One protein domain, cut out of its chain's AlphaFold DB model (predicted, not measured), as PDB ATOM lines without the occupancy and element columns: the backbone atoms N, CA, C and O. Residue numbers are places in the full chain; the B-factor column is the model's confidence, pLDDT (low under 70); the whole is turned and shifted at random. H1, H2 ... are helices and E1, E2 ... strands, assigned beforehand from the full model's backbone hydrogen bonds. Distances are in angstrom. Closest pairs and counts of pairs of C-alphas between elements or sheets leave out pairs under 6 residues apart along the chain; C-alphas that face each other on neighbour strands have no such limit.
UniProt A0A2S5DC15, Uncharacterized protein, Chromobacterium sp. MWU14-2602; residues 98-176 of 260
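AT A GLANCE: This is residues 98 to 176 of the 260 residues of an uncharacterized protein of Chromobacterium sp. MWU14-2602 (UniProt A0A2S5DC15). A two-stranded ribbon, the hairpin E1 and E2, runs along one side of the domain, and three helices make the other side. H1 stands between one end of the ribbon and H3, side by side with H3, H2 makes a corner with H3, and the long loop of residues 106 to 121 lies at the ribbon's other end. The printed part has 79 residues, in the order E1, E2, H1, H2, H3; the sheet is antiparallel, order E1 - E2, and the class is mixed, helices and strands. The whole is compact, with a radius of gyration of the C-alphas of 12.6 A and spans of 36 by 26 by 21 A.

IN THESE COORDINATES: E1 is residues 100 to 105, 16.5 A long, from C-alpha 100 at (-47.157, 37.018, -39.318). E2 is residues 122 to 127, 16.6 A. H1 is residues 135 to 144, 14.3 A, H2 residues 153 to 160, 10.4 A, and H3 residues 162 to 174, 17.6 A, ending at C-alpha 174 at (-32.564, 34.773, -43.275).

HOW THE PARTS SIT: E1 and E2 are antiparallel at 164 degrees, with N 102 and O 125 at 2.9 A and N 125 and O 102 at 2.8 A, within hydrogen-bond range. The closest C-alphas of E2 and H1 are those of Phe 127 and Gly 135, 4.3 A apart. H1 and H3 touch, H3 with residues 169 to 173 alone; the closest C-alphas, of Ala 136 and Ala 173, are 4.8 A apart. They run opposite ways at a shallow tilt of 31 degrees. H2 and H3 are close but not clearly touching, with the C-alphas of Thr 157 and Ile 165 closest at 6.2 A, at a steep tilt of 65 degrees. H2 and H1 are close but not clearly touching, with the C-alphas of Tyr 143 and Trp 153 closest at 5.9 A, about perpendicular at 90 degrees. H2 and H3 are apart from both strands. In H1, H2 and H3 every O i to N i+4 pair is within hydrogen-bond range.

THE WHOLE: The two C-alphas farthest apart, of Asn 119 and Lys 176, are 36.8 A apart. The printed part has no cut. The link from E1 to E2 is long, 16 residues, and that from H2 to H3 is tight. Mean pLDDT of the printed part is 93.3, and no printed residue is under 70.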
ATOM      1  N   TYR A  98     -43.561  30.297 -39.376       89.50
ATOM      2  CA  TYR A  98     -44.570  31.189 -38.817       89.50
ATOM      3  C   TYR A  98     -45.306  31.923 -39.930       89.50
ATOM      4  O   TYR A  98     -44.738  32.183 -40.990       89.50
ATOM      5  N   GLU A  99     -46.551  32.279 -39.654       93.25
ATOM      6  CA  GLU A  99     -47.280  33.337 -40.348       93.25
ATOM      7  C   GLU A  99     -47.240  34.580 -39.454       93.25
ATOM      8  O   GLU A  99     -47.161  34.465 -38.228       93.25
ATOM      9  N   ALA A 100     -47.219  35.764 -40.054       92.62
ATOM     10  CA  ALA A 100     -47.157  37.018 -39.318       92.62
ATOM     11  C   ALA A 100     -48.341  37.906 -39.683       92.62
ATOM     12  O   ALA A 100     -48.612  38.150 -40.858       92.62
ATOM     13  N   GLU A 101     -49.004  38.434 -38.661       95.25
ATOM     14  CA  GLU A 101     -50.103  39.376 -38.806       95.25
ATOM     15  C   GLU A 101     -49.726  40.710 -38.159       95.25
ATOM     16  O   GLU A 101     -49.250  40.751 -37.024       95.25
ATOM     17  N   LEU A 102     -49.926  41.809 -38.887       94.19
ATOM     18  CA  LEU A 102     -49.714  43.164 -38.388       94.19
ATOM     19  C   LEU A 102     -51.027  43.934 -38.493       94.19
ATOM     20  O   LEU A 102     -51.470  44.244 -39.596       94.19
ATOM     21  N   TYR A 103     -51.625  44.256 -37.349       97.00
ATOM     22  CA  TYR A 103     -52.854  45.040 -37.279       97.00
ATOM     23  C   TYR A 103     -52.592  46.402 -36.650       97.00
ATOM     24  O   TYR A 103     -52.268  46.488 -35.464       97.00
ATOM     25  N   ASN A 104     -52.707  47.468 -37.440       96.38
ATOM     26  CA  ASN A 104     -52.623  48.836 -36.933       96.38
ATOM     27  C   ASN A 104     -53.221  49.842 -37.928       96.38
ATOM     28  O   ASN A 104     -53.570  49.478 -39.050       96.38
ATOM     29  N   PHE A 105     -53.319  51.110 -37.531       96.25
ATOM     30  CA  PHE A 105     -53.637  52.194 -38.456       96.25
ATOM     31  C   PHE A 105     -52.446  52.521 -39.369       96.25
ATOM     32  O   PHE A 105     -51.287  52.507 -38.947       96.25
ATOM     33  N   LEU A 106     -52.731  52.842 -40.632       96.81
ATOM     34  CA  LEU A 106     -51.734  53.343 -41.579       96.81
ATOM     35  C   LEU A 106     -51.488  54.840 -41.357       96.81
ATOM     36  O   LEU A 106     -52.401  55.590 -41.010       96.81
ATOM     37  N   ARG A 107     -50.257  55.313 -41.570       95.62
ATOM     38  CA  ARG A 107     -49.954  56.749 -41.467       95.62
ATOM     39  C   ARG A 107     -50.649  57.543 -42.579       95.62
ATOM     40  O   ARG A 107     -50.893  57.029 -43.670       95.62
ATOM     41  N   TYR A 108     -50.926  58.815 -42.292       94.31
ATOM     42  CA  TYR A 108     -51.510  59.762 -43.246       94.31
ATOM     43  C   TYR A 108     -50.549  59.994 -44.414       94.31
ATOM     44  O   TYR A 108     -49.474  60.542 -44.189       94.31
ATOM     45  N   SER A 109     -50.929  59.576 -45.624       84.25
ATOM     46  CA  SER A 109     -50.202  59.832 -46.881       84.25
ATOM     47  C   SER A 109     -48.720  59.393 -46.914       84.25
ATOM     48  O   SER A 109     -47.998  59.750 -47.836       84.25
ATOM     49  N   ASP A 110     -48.278  58.597 -45.936       92.06
ATOM     50  CA  ASP A 110     -46.920  58.044 -45.789       92.06
ATOM     51  C   ASP A 110     -47.021  56.557 -45.421       92.06
ATOM     52  O   ASP A 110     -46.700  56.115 -44.316       92.06
ATOM     53  N   ASN A 111     -47.595  55.768 -46.324       95.06
ATOM     54  CA  ASN A 111     -47.735  54.331 -46.143       95.06
ATOM     55  C   ASN A 111     -47.551  53.606 -47.474       95.06
ATOM     56  O   ASN A 111     -47.877  54.139 -48.528       95.06
ATOM     57  N   ALA A 112     -47.052  52.376 -47.401       95.69
ATOM     58  CA  ALA A 112     -46.757  51.567 -48.575       95.69
ATOM     59  C   ALA A 112     -47.953  50.722 -49.047       95.69
ATOM     60  O   ALA A 112     -47.751  49.805 -49.830       95.69
ATOM     61  N   LEU A 113     -49.179  50.930 -48.548       96.19
ATOM     62  CA  LEU A 113     -50.321  50.176 -49.068       96.19
ATOM     63  C   LEU A 113     -50.667  50.712 -50.462       96.19
ATOM     64  O   LEU A 113     -50.714  51.928 -50.651       96.19
ATOM     65  N   ASN A 114     -50.953  49.826 -51.420       94.44
ATOM     66  CA  ASN A 114     -51.401  50.244 -52.750       94.44
ATOM     67  C   ASN A 114     -52.601  51.202 -52.646       94.44
ATOM     68  O   ASN A 114     -53.560  50.945 -51.914       94.44
ATOM     69  N   GLY A 115     -52.541  52.310 -53.386       92.25
ATOM     70  CA  GLY A 115     -53.540  53.384 -53.338       92.25
ATOM     71  C   GLY A 115     -53.305  54.436 -52.246       92.25
ATOM     72  O   GLY A 115     -54.046  55.413 -52.208       92.25
ATOM     73  N   HIS A 116     -52.288  54.263 -51.392       95.00
ATOM     74  CA  HIS A 116     -51.794  55.244 -50.415       95.00
ATOM     75  C   HIS A 116     -52.903  56.005 -49.658       95.00
ATOM     76  O   HIS A 116     -52.973  57.236 -49.733       95.00
ATOM     77  N   PRO A 117     -53.795  55.311 -48.920       95.00
ATOM     78  CA  PRO A 117     -54.918  55.955 -48.248       95.00
ATOM     79  C   PRO A 117     -54.457  57.047 -47.274       95.00
ATOM     80  O   PRO A 117     -53.522  56.864 -46.491       95.00
ATOM     81  N   SER A 118     -55.168  58.174 -47.283       95.38
ATOM     82  CA  SER A 118     -54.878  59.360 -46.469       95.38
ATOM     83  C   SER A 118     -55.827  59.527 -45.276       95.38
ATOM     84  O   SER A 118     -55.757  60.511 -44.559       95.38
ATOM     85  N   ASN A 119     -56.703  58.565 -44.988       95.19
ATOM     86  CA  ASN A 119     -57.662  58.638 -43.875       95.19
ATOM     87  C   ASN A 119     -57.248  57.822 -42.636       95.19
ATOM     88  O   ASN A 119     -58.081  57.546 -41.778       95.19
ATOM     89  N   ARG A 120     -55.968  57.432 -42.542       95.50
ATOM     90  CA  ARG A 120     -55.407  56.591 -41.466       95.50
ATOM     91  C   ARG A 120     -56.233  55.329 -41.155       95.50
ATOM     92  O   ARG A 120     -56.593  55.099 -39.999       95.50
ATOM     93  N   PRO A 121     -56.562  54.503 -42.161       95.81
ATOM     94  CA  PRO A 121     -57.408  53.341 -41.936       95.81
ATOM     95  C   PRO A 121     -56.675  52.296 -41.088       95.81
ATOM     96  O   PRO A 121     -55.465  52.106 -41.239       95.81
ATOM     97  N   TYR A 122     -57.415  51.586 -40.236       97.50
ATOM     98  CA  TYR A 122     -56.931  50.339 -39.643       97.50
ATOM     99  C   TYR A 122     -56.818  49.272 -40.725       97.50
ATOM    100  O   TYR A 122     -57.747  49.063 -41.507       97.50
ATOM    101  N   TYR A 123     -55.676  48.597 -40.770       96.69
ATOM    102  CA  TYR A 123     -55.381  47.591 -41.772       96.69
ATOM    103  C   TYR A 123     -54.705  46.380 -41.132       96.69
ATOM    104  O   TYR A 123     -53.780  46.515 -40.330       96.69
ATOM    105  N   LEU A 124     -55.181  45.191 -41.500       96.25
ATOM    106  CA  LEU A 124     -54.572  43.915 -41.142       96.25
ATOM    107  C   LEU A 124     -53.710  43.436 -42.310       96.25
ATOM    108  O   LEU A 124     -54.229  42.988 -43.333       96.25
ATOM    109  N   SER A 125     -52.395  43.506 -42.146       94.06
ATOM    110  CA  SER A 125     -51.456  42.827 -43.031       94.06
ATOM    111  C   SER A 125     -51.281  41.386 -42.599       94.06
ATOM    112  O   SER A 125     -51.118  41.125 -41.408       94.06
ATOM    113  N   LYS A 126     -51.218  40.476 -43.566       93.75
ATOM    114  CA  LYS A 126     -50.830  39.085 -43.342       93.75
ATOM    115  C   LYS A 126     -49.648  38.744 -44.236       93.75
ATOM    116  O   LYS A 126     -49.640  39.127 -45.405       93.75
ATOM    117  N   PHE A 127     -48.678  38.042 -43.670       93.69
ATOM    118  CA  PHE A 127     -47.550  37.459 -44.379       93.69
ATOM    119  C   PHE A 127     -47.520  35.960 -44.092       93.69
ATOM    120  O   PHE A 127     -47.425  35.547 -42.932       93.69
ATOM    121  N   GLY A 128     -47.544  35.156 -45.150       92.81
ATOM    122  CA  GLY A 128     -47.607  33.698 -45.090       92.81
ATOM    123  C   GLY A 128     -49.016  33.151 -45.335       92.81
ATOM    124  O   GLY A 128     -49.979  33.904 -45.480       92.81
ATOM    125  N   GLY A 129     -49.123  31.830 -45.470       84.69
ATOM    126  CA  GLY A 129     -50.372  31.107 -45.743       84.69
ATOM    127  C   GLY A 129     -50.807  31.144 -47.215       84.69
ATOM    128  O   GLY A 129     -51.424  30.200 -47.711       84.69
ATOM    129  N   LYS A 130     -50.428  32.190 -47.958       81.81
ATOM    130  CA  LYS A 130     -50.603  32.285 -49.414       81.81
ATOM    131  C   LYS A 130     -49.620  31.351 -50.133       81.81
ATOM    132  O   LYS A 130     -48.428  31.359 -49.834       81.81
ATOM    133  N   ASP A 131     -50.121  30.549 -51.073       84.88
ATOM    134  CA  ASP A 131     -49.331  29.640 -51.926       84.88
ATOM    135  C   ASP A 131     -48.413  28.668 -51.146       84.88
ATOM    136  O   ASP A 131     -47.397  28.197 -51.654       84.88
ATOM    137  N   GLY A 132     -48.759  28.367 -49.886       86.25
ATOM    138  CA  GLY A 132     -47.969  27.505 -48.998       86.25
ATOM    139  C   GLY A 132     -46.673  28.133 -48.470       86.25
ATOM    140  O   GLY A 132     -45.861  27.432 -47.863       86.25
ATOM    141  N   LEU A 133     -46.457  29.435 -48.682       91.56
ATOM    142  CA  LEU A 133     -45.287  30.153 -48.185       91.56
ATOM    143  C   LEU A 133     -45.446  30.492 -46.698       91.56
ATOM    144  O   LEU A 133     -46.516  30.894 -46.243       91.56
ATOM    145  N   ASN A 134     -44.358  30.390 -45.931       91.75
ATOM    146  CA  ASN A 134     -44.319  30.976 -44.589       91.75
ATOM    147  C   ASN A 134     -44.153  32.505 -44.661       91.75
ATOM    148  O   ASN A 134     -43.836  33.057 -45.712       91.75
ATOM    149  N   GLY A 135     -44.323  33.203 -43.539       93.12
ATOM    150  CA  GLY A 135     -44.342  34.666 -43.506       93.12
ATOM    151  C   GLY A 135     -43.076  35.336 -44.036       93.12
ATOM    152  O   GLY A 135     -43.158  36.363 -44.704       93.12
ATOM    153  N   ALA A 136     -41.905  34.744 -43.808       93.06
ATOM    154  CA  ALA A 136     -40.650  35.294 -44.311       93.06
ATOM    155  C   ALA A 136     -40.496  35.087 -45.831       93.06
ATOM    156  O   ALA A 136     -40.011  35.970 -46.538       93.06
ATOM    157  N   GLN A 137     -40.931  33.926 -46.333       93.19
ATOM    158  CA  GLN A 137     -40.933  33.604 -47.763       93.19
ATOM    159  C   GLN A 137     -41.946  34.449 -48.537       93.19
ATOM    160  O   GLN A 137     -41.617  34.956 -49.605       93.19
ATOM    161  N   ASP A 138     -43.150  34.624 -47.995       94.50
ATOM    162  CA  ASP A 138     -44.196  35.441 -48.606       94.50
ATOM    163  C   ASP A 138     -43.794  36.922 -48.647       94.50
ATOM    164  O   ASP A 138     -43.890  37.551 -49.695       94.50
ATOM    165  N   LEU A 139     -43.221  37.463 -47.563       94.12
ATOM    166  CA  LEU A 139     -42.657  38.819 -47.555       94.12
ATOM    167  C   LEU A 139     -41.629  39.023 -48.681       94.12
ATOM    168  O   LEU A 139     -41.707  39.999 -49.426       94.12
ATOM    169  N   LEU A 140     -40.676  38.096 -48.817       94.50
ATOM    170  CA  LEU A 140     -39.667  38.157 -49.873       94.50
ATOM    171  C   LEU A 140     -40.299  38.025 -51.267       94.50
ATOM    172  O   LEU A 140     -39.925  38.760 -52.177       94.50
ATOM    173  N   SER A 141     -41.263  37.118 -51.432       93.94
ATOM    174  CA  SER A 141     -41.983  36.919 -52.693       93.94
ATOM    175  C   SER A 141     -42.721  38.184 -53.124       93.94
ATOM    176  O   SER A 141     -42.598  38.605 -54.271       93.94
ATOM    177  N   GLN A 142     -43.428  38.831 -52.197       93.12
ATOM    178  CA  GLN A 142     -44.141  40.079 -52.442       93.12
ATOM    179  C   GLN A 142     -43.195  41.219 -52.838       93.12
ATOM    180  O   GLN A 142     -43.518  41.977 -53.749       93.12
ATOM    181  N   TYR A 143     -42.025  41.311 -52.199       94.56
ATOM    182  CA  TYR A 143     -40.998  42.293 -52.550       94.56
ATOM    183  C   TYR A 143     -40.418  42.075 -53.951       94.56
ATOM    184  O   TYR A 143     -40.268  43.026 -54.714       94.56
ATOM    185  N   LEU A 144     -40.106  40.822 -54.302       94.50
ATOM    186  CA  LEU A 144     -39.546  40.473 -55.610       94.50
ATOM    187  C   LEU A 144     -40.588  40.539 -56.737       94.50
ATOM    188  O   LEU A 144     -40.225  40.789 -57.884       94.50
ATOM    189  N   ASN A 145     -41.870  40.347 -56.414       94.25
ATOM    190  CA  ASN A 145     -42.983  40.332 -57.364       94.25
ATOM    191  C   ASN A 145     -44.040  41.396 -57.003       94.25
ATOM    192  O   ASN A 145     -45.194  41.049 -56.711       94.25
ATOM    193  N   PRO A 146     -43.689  42.697 -57.041       93.00
ATOM    194  CA  PRO A 146     -44.535  43.773 -56.518       93.00
ATOM    195  C   PRO A 146     -45.897  43.872 -57.214       93.00
ATOM    196  O   PRO A 146     -46.878  44.226 -56.571       93.00
ATOM    197  N   ALA A 147     -45.994  43.463 -58.483       91.69
ATOM    198  CA  ALA A 147     -47.253  43.435 -59.235       91.69
ATOM    199  C   ALA A 147     -48.344  42.554 -58.592       91.69
ATOM    200  O   ALA A 147     -49.528  42.739 -58.856       91.69
ATOM    201  N   THR A 148     -47.951  41.590 -57.755       88.12
ATOM    202  CA  THR A 148     -48.870  40.680 -57.050       88.12
ATOM    203  C   THR A 148     -49.022  41.012 -55.565       88.12
ATOM    204  O   THR A 148     -49.815  40.375 -54.866       88.12
ATOM    205  N   SER A 149     -48.272  42.001 -55.067       93.38
ATOM    206  CA  SER A 149     -48.316  42.422 -53.670       93.38
ATOM    207  C   SER A 149     -49.419  43.452 -53.440       93.38
ATOM    208  O   SER A 149     -49.759  44.248 -54.311       93.38
ATOM    209  N   ARG A 150     -49.969  43.458 -52.220       93.06
ATOM    210  CA  ARG A 150     -50.825  44.554 -51.738       93.06
ATOM    211  C   ARG A 150     -50.019  45.793 -51.338       93.06
ATOM    212  O   ARG A 150     -50.606  46.857 -51.155       93.06
ATOM    213  N   TRP A 151     -48.711  45.630 -51.167       95.19
ATOM    214  CA  TRP A 151     -47.777  46.671 -50.776       95.19
ATOM    215  C   TRP A 151     -47.033  47.205 -52.004       95.19
ATOM    216  O   TRP A 151     -46.524  46.432 -52.817       95.19
ATOM    217  N   ASP A 152     -46.928  48.526 -52.099       96.44
ATOM    218  CA  ASP A 152     -46.139  49.239 -53.094       96.44
ATOM    219  C   ASP A 152     -44.660  49.241 -52.671       96.44
ATOM    220  O   ASP A 152     -44.136  50.167 -52.041       96.44
ATOM    221  N   TRP A 153     -43.982  48.132 -52.970       95.75
ATOM    222  CA  TRP A 153     -42.549  47.990 -52.719       95.75
ATOM    223  C   TRP A 153     -41.685  48.986 -53.507       95.75
ATOM    224  O   TRP A 153     -40.747  49.515 -52.904       95.75
ATOM    225  N   PRO A 154     -41.970  49.302 -54.791       95.06
ATOM    226  CA  PRO A 154     -41.286  50.385 -55.497       95.06
ATOM    227  C   PRO A 154     -41.339  51.716 -54.737       95.06
ATOM    228  O   PRO A 154     -40.286  52.311 -54.488       95.06
ATOM    229  N   TRP A 155     -42.520  52.144 -54.278       95.00
ATOM    230  CA  TRP A 155     -42.673  53.343 -53.450       95.00
ATOM    231  C   TRP A 155     -41.836  53.262 -52.171       95.00
ATOM    232  O   TRP A 155     -41.091  54.193 -51.859       95.00
ATOM    233  N   ALA A 156     -41.880  52.127 -51.464       95.12
ATOM    234  CA  ALA A 156     -41.123  51.943 -50.226       95.12
ATOM    235  C   ALA A 156     -39.603  52.051 -50.450       95.12
ATOM    236  O   ALA A 156     -38.903  52.678 -49.651       95.12
ATOM    237  N   THR A 157     -39.087  51.484 -51.546       95.00
ATOM    238  CA  THR A 157     -37.659  51.580 -51.896       95.00
ATOM    239  C   THR A 157     -37.235  52.980 -52.324       95.00
ATOM    240  O   THR A 157     -36.101  53.370 -52.044       95.00
ATOM    241  N   ASN A 158     -38.137  53.742 -52.946       93.25
ATOM    242  CA  ASN A 158     -37.896  55.140 -53.291       93.25
ATOM    243  C   ASN A 158     -37.877  56.029 -52.042       93.25
ATOM    244  O   ASN A 158     -37.037  56.920 -51.959       93.25
ATOM    245  N   GLN A 159     -38.745  55.769 -51.055       94.06
ATOM    246  CA  GLN A 159     -38.791  56.578 -49.834       94.06
ATOM    247  C   GLN A 159     -37.673  56.285 -48.836       94.06
ATOM    248  O   GLN A 159     -37.065  57.203 -48.293       94.06
ATOM    249  N   TYR A 160     -37.390  55.010 -48.573       90.50
ATOM    250  CA  TYR A 160     -36.505  54.614 -47.469       90.50
ATOM    251  C   TYR A 160     -35.135  54.108 -47.934       90.50
ATOM    252  O   TYR A 160     -34.359  53.585 -47.134       90.50
ATOM    253  N   SER A 161     -34.806  54.318 -49.213       92.69
ATOM    254  CA  SER A 161     -33.677  53.740 -49.946       92.69
ATOM    255  C   SER A 161     -33.745  52.216 -50.091       92.69
ATOM    256  O   SER A 161     -34.111  51.467 -49.180       92.69
ATOM    257  N   ARG A 162     -33.310  51.733 -51.254       94.44
ATOM    258  CA  ARG A 162     -33.302  50.306 -51.580       94.44
ATOM    259  C   ARG A 162     -32.472  49.468 -50.601       94.44
ATOM    260  O   ARG A 162     -32.949  48.432 -50.150       94.44
ATOM    261  N   GLY A 163     -31.272  49.928 -50.237       96.19
ATOM    262  CA  GLY A 163     -30.367  49.184 -49.352       96.19
ATOM    263  C   GLY A 163     -30.947  48.946 -47.955       96.19
ATOM    264  O   GLY A 163     -30.810  47.852 -47.409       96.19
ATOM    265  N   THR A 164     -31.658  49.929 -47.399       95.75
ATOM    266  CA  THR A 164     -32.342  49.789 -46.105       95.75
ATOM    267  C   THR A 164     -33.461  48.754 -46.175       95.75
ATOM    268  O   THR A 164     -33.541  47.871 -45.320       95.75
ATOM    269  N   ILE A 165     -34.309  48.824 -47.208       95.69
ATOM    270  CA  ILE A 165     -35.413  47.872 -47.395       95.69
ATOM    271  C   ILE A 165     -34.874  46.448 -47.578       95.69
ATOM    272  O   ILE A 165     -35.300  45.532 -46.871       95.69
ATOM    273  N   GLU A 166     -33.888  46.259 -48.457       95.06
ATOM    274  CA  GLU A 166     -33.259  44.955 -48.696       95.06
ATOM    275  C   GLU A 166     -32.562  44.408 -47.441       95.06
ATOM    276  O   GLU A 166     -32.622  43.204 -47.185       95.06
ATOM    277  N   HIS A 167     -31.953  45.269 -46.616       95.56
ATOM    278  CA  HIS A 167     -31.365  44.863 -45.339       95.56
ATOM    279  C   HIS A 167     -32.415  44.267 -44.392       95.56
ATOM    280  O   HIS A 167     -32.209  43.172 -43.860       95.56
ATOM    281  N   TYR A 168     -33.550  44.944 -44.194       95.12
ATOM    282  CA  TYR A 168     -34.601  44.456 -43.299       95.12
ATOM    283  C   TYR A 168     -35.276  43.192 -43.829       95.12
ATOM    284  O   TYR A 168     -35.413  42.222 -43.080       95.12
ATOM    285  N   ILE A 169     -35.631  43.156 -45.117       94.62
ATOM    286  CA  ILE A 169     -36.207  41.961 -45.747       94.62
ATOM    287  C   ILE A 169     -35.224  40.796 -45.650       94.62
ATOM    288  O   ILE A 169     -35.603  39.703 -45.236       94.62
ATOM    289  N   GLY A 170     -33.946  41.027 -45.956       93.62
ATOM    290  CA  GLY A 170     -32.898  40.020 -45.847       93.62
ATOM    291  C   GLY A 170     -32.711  39.514 -44.416       93.62
ATOM    292  O   GLY A 170     -32.559  38.311 -44.212       93.62
ATOM    293  N   SER A 171     -32.755  40.402 -43.423       94.00
ATOM    294  CA  SER A 171     -32.665  40.045 -42.005       94.00
ATOM    295  C   SER A 171     -33.841  39.166 -41.568       94.00
ATOM    296  O   SER A 171     -33.628  38.127 -40.941       94.00
ATOM    297  N   ILE A 172     -35.069  39.513 -41.969       92.62
ATOM    298  CA  ILE A 172     -36.276  38.727 -41.675       92.62
ATOM    299  C   ILE A 172     -36.233  37.375 -42.404       92.62
ATOM    300  O   ILE A 172     -36.388  36.336 -41.769       92.62
ATOM    301  N   ALA A 173     -35.950  37.370 -43.710       88.12
ATOM    302  CA  ALA A 173     -35.933  36.169 -44.547       88.12
ATOM    303  C   ALA A 173     -34.843  35.160 -44.153       88.12
ATOM    304  O   ALA A 173     -35.039  33.950 -44.255       88.12
ATOM    305  N   LYS A 174     -33.681  35.638 -43.691       87.69
ATOM    306  CA  LYS A 174     -32.564  34.773 -43.275       87.69
ATOM    307  C   LYS A 174     -32.690  34.281 -41.839       87.69
ATOM    308  O   LYS A 174     -32.029  33.301 -41.480       87.69
ATOM    309  N   ARG A 175     -33.483  34.947 -40.996       87.25
ATOM    310  CA  ARG A 175     -33.598  34.592 -39.583       87.25
ATOM    311  C   ARG A 175     -34.302  33.250 -39.436       87.25
ATOM    312  O   ARG A 175     -35.484  33.102 -39.716       87.25
ATOM    313  N   LYS A 176     -33.559  32.263 -38.939       86.94
ATOM    314  CA  LYS A 176     -34.085  30.937 -38.609       86.94
ATOM    315  C   LYS A 176     -34.199  30.797 -37.101       86.94
ATOM    316  O   LYS A 176     -33.189  30.818 -36.397       86.94
TER     317      LYS A 176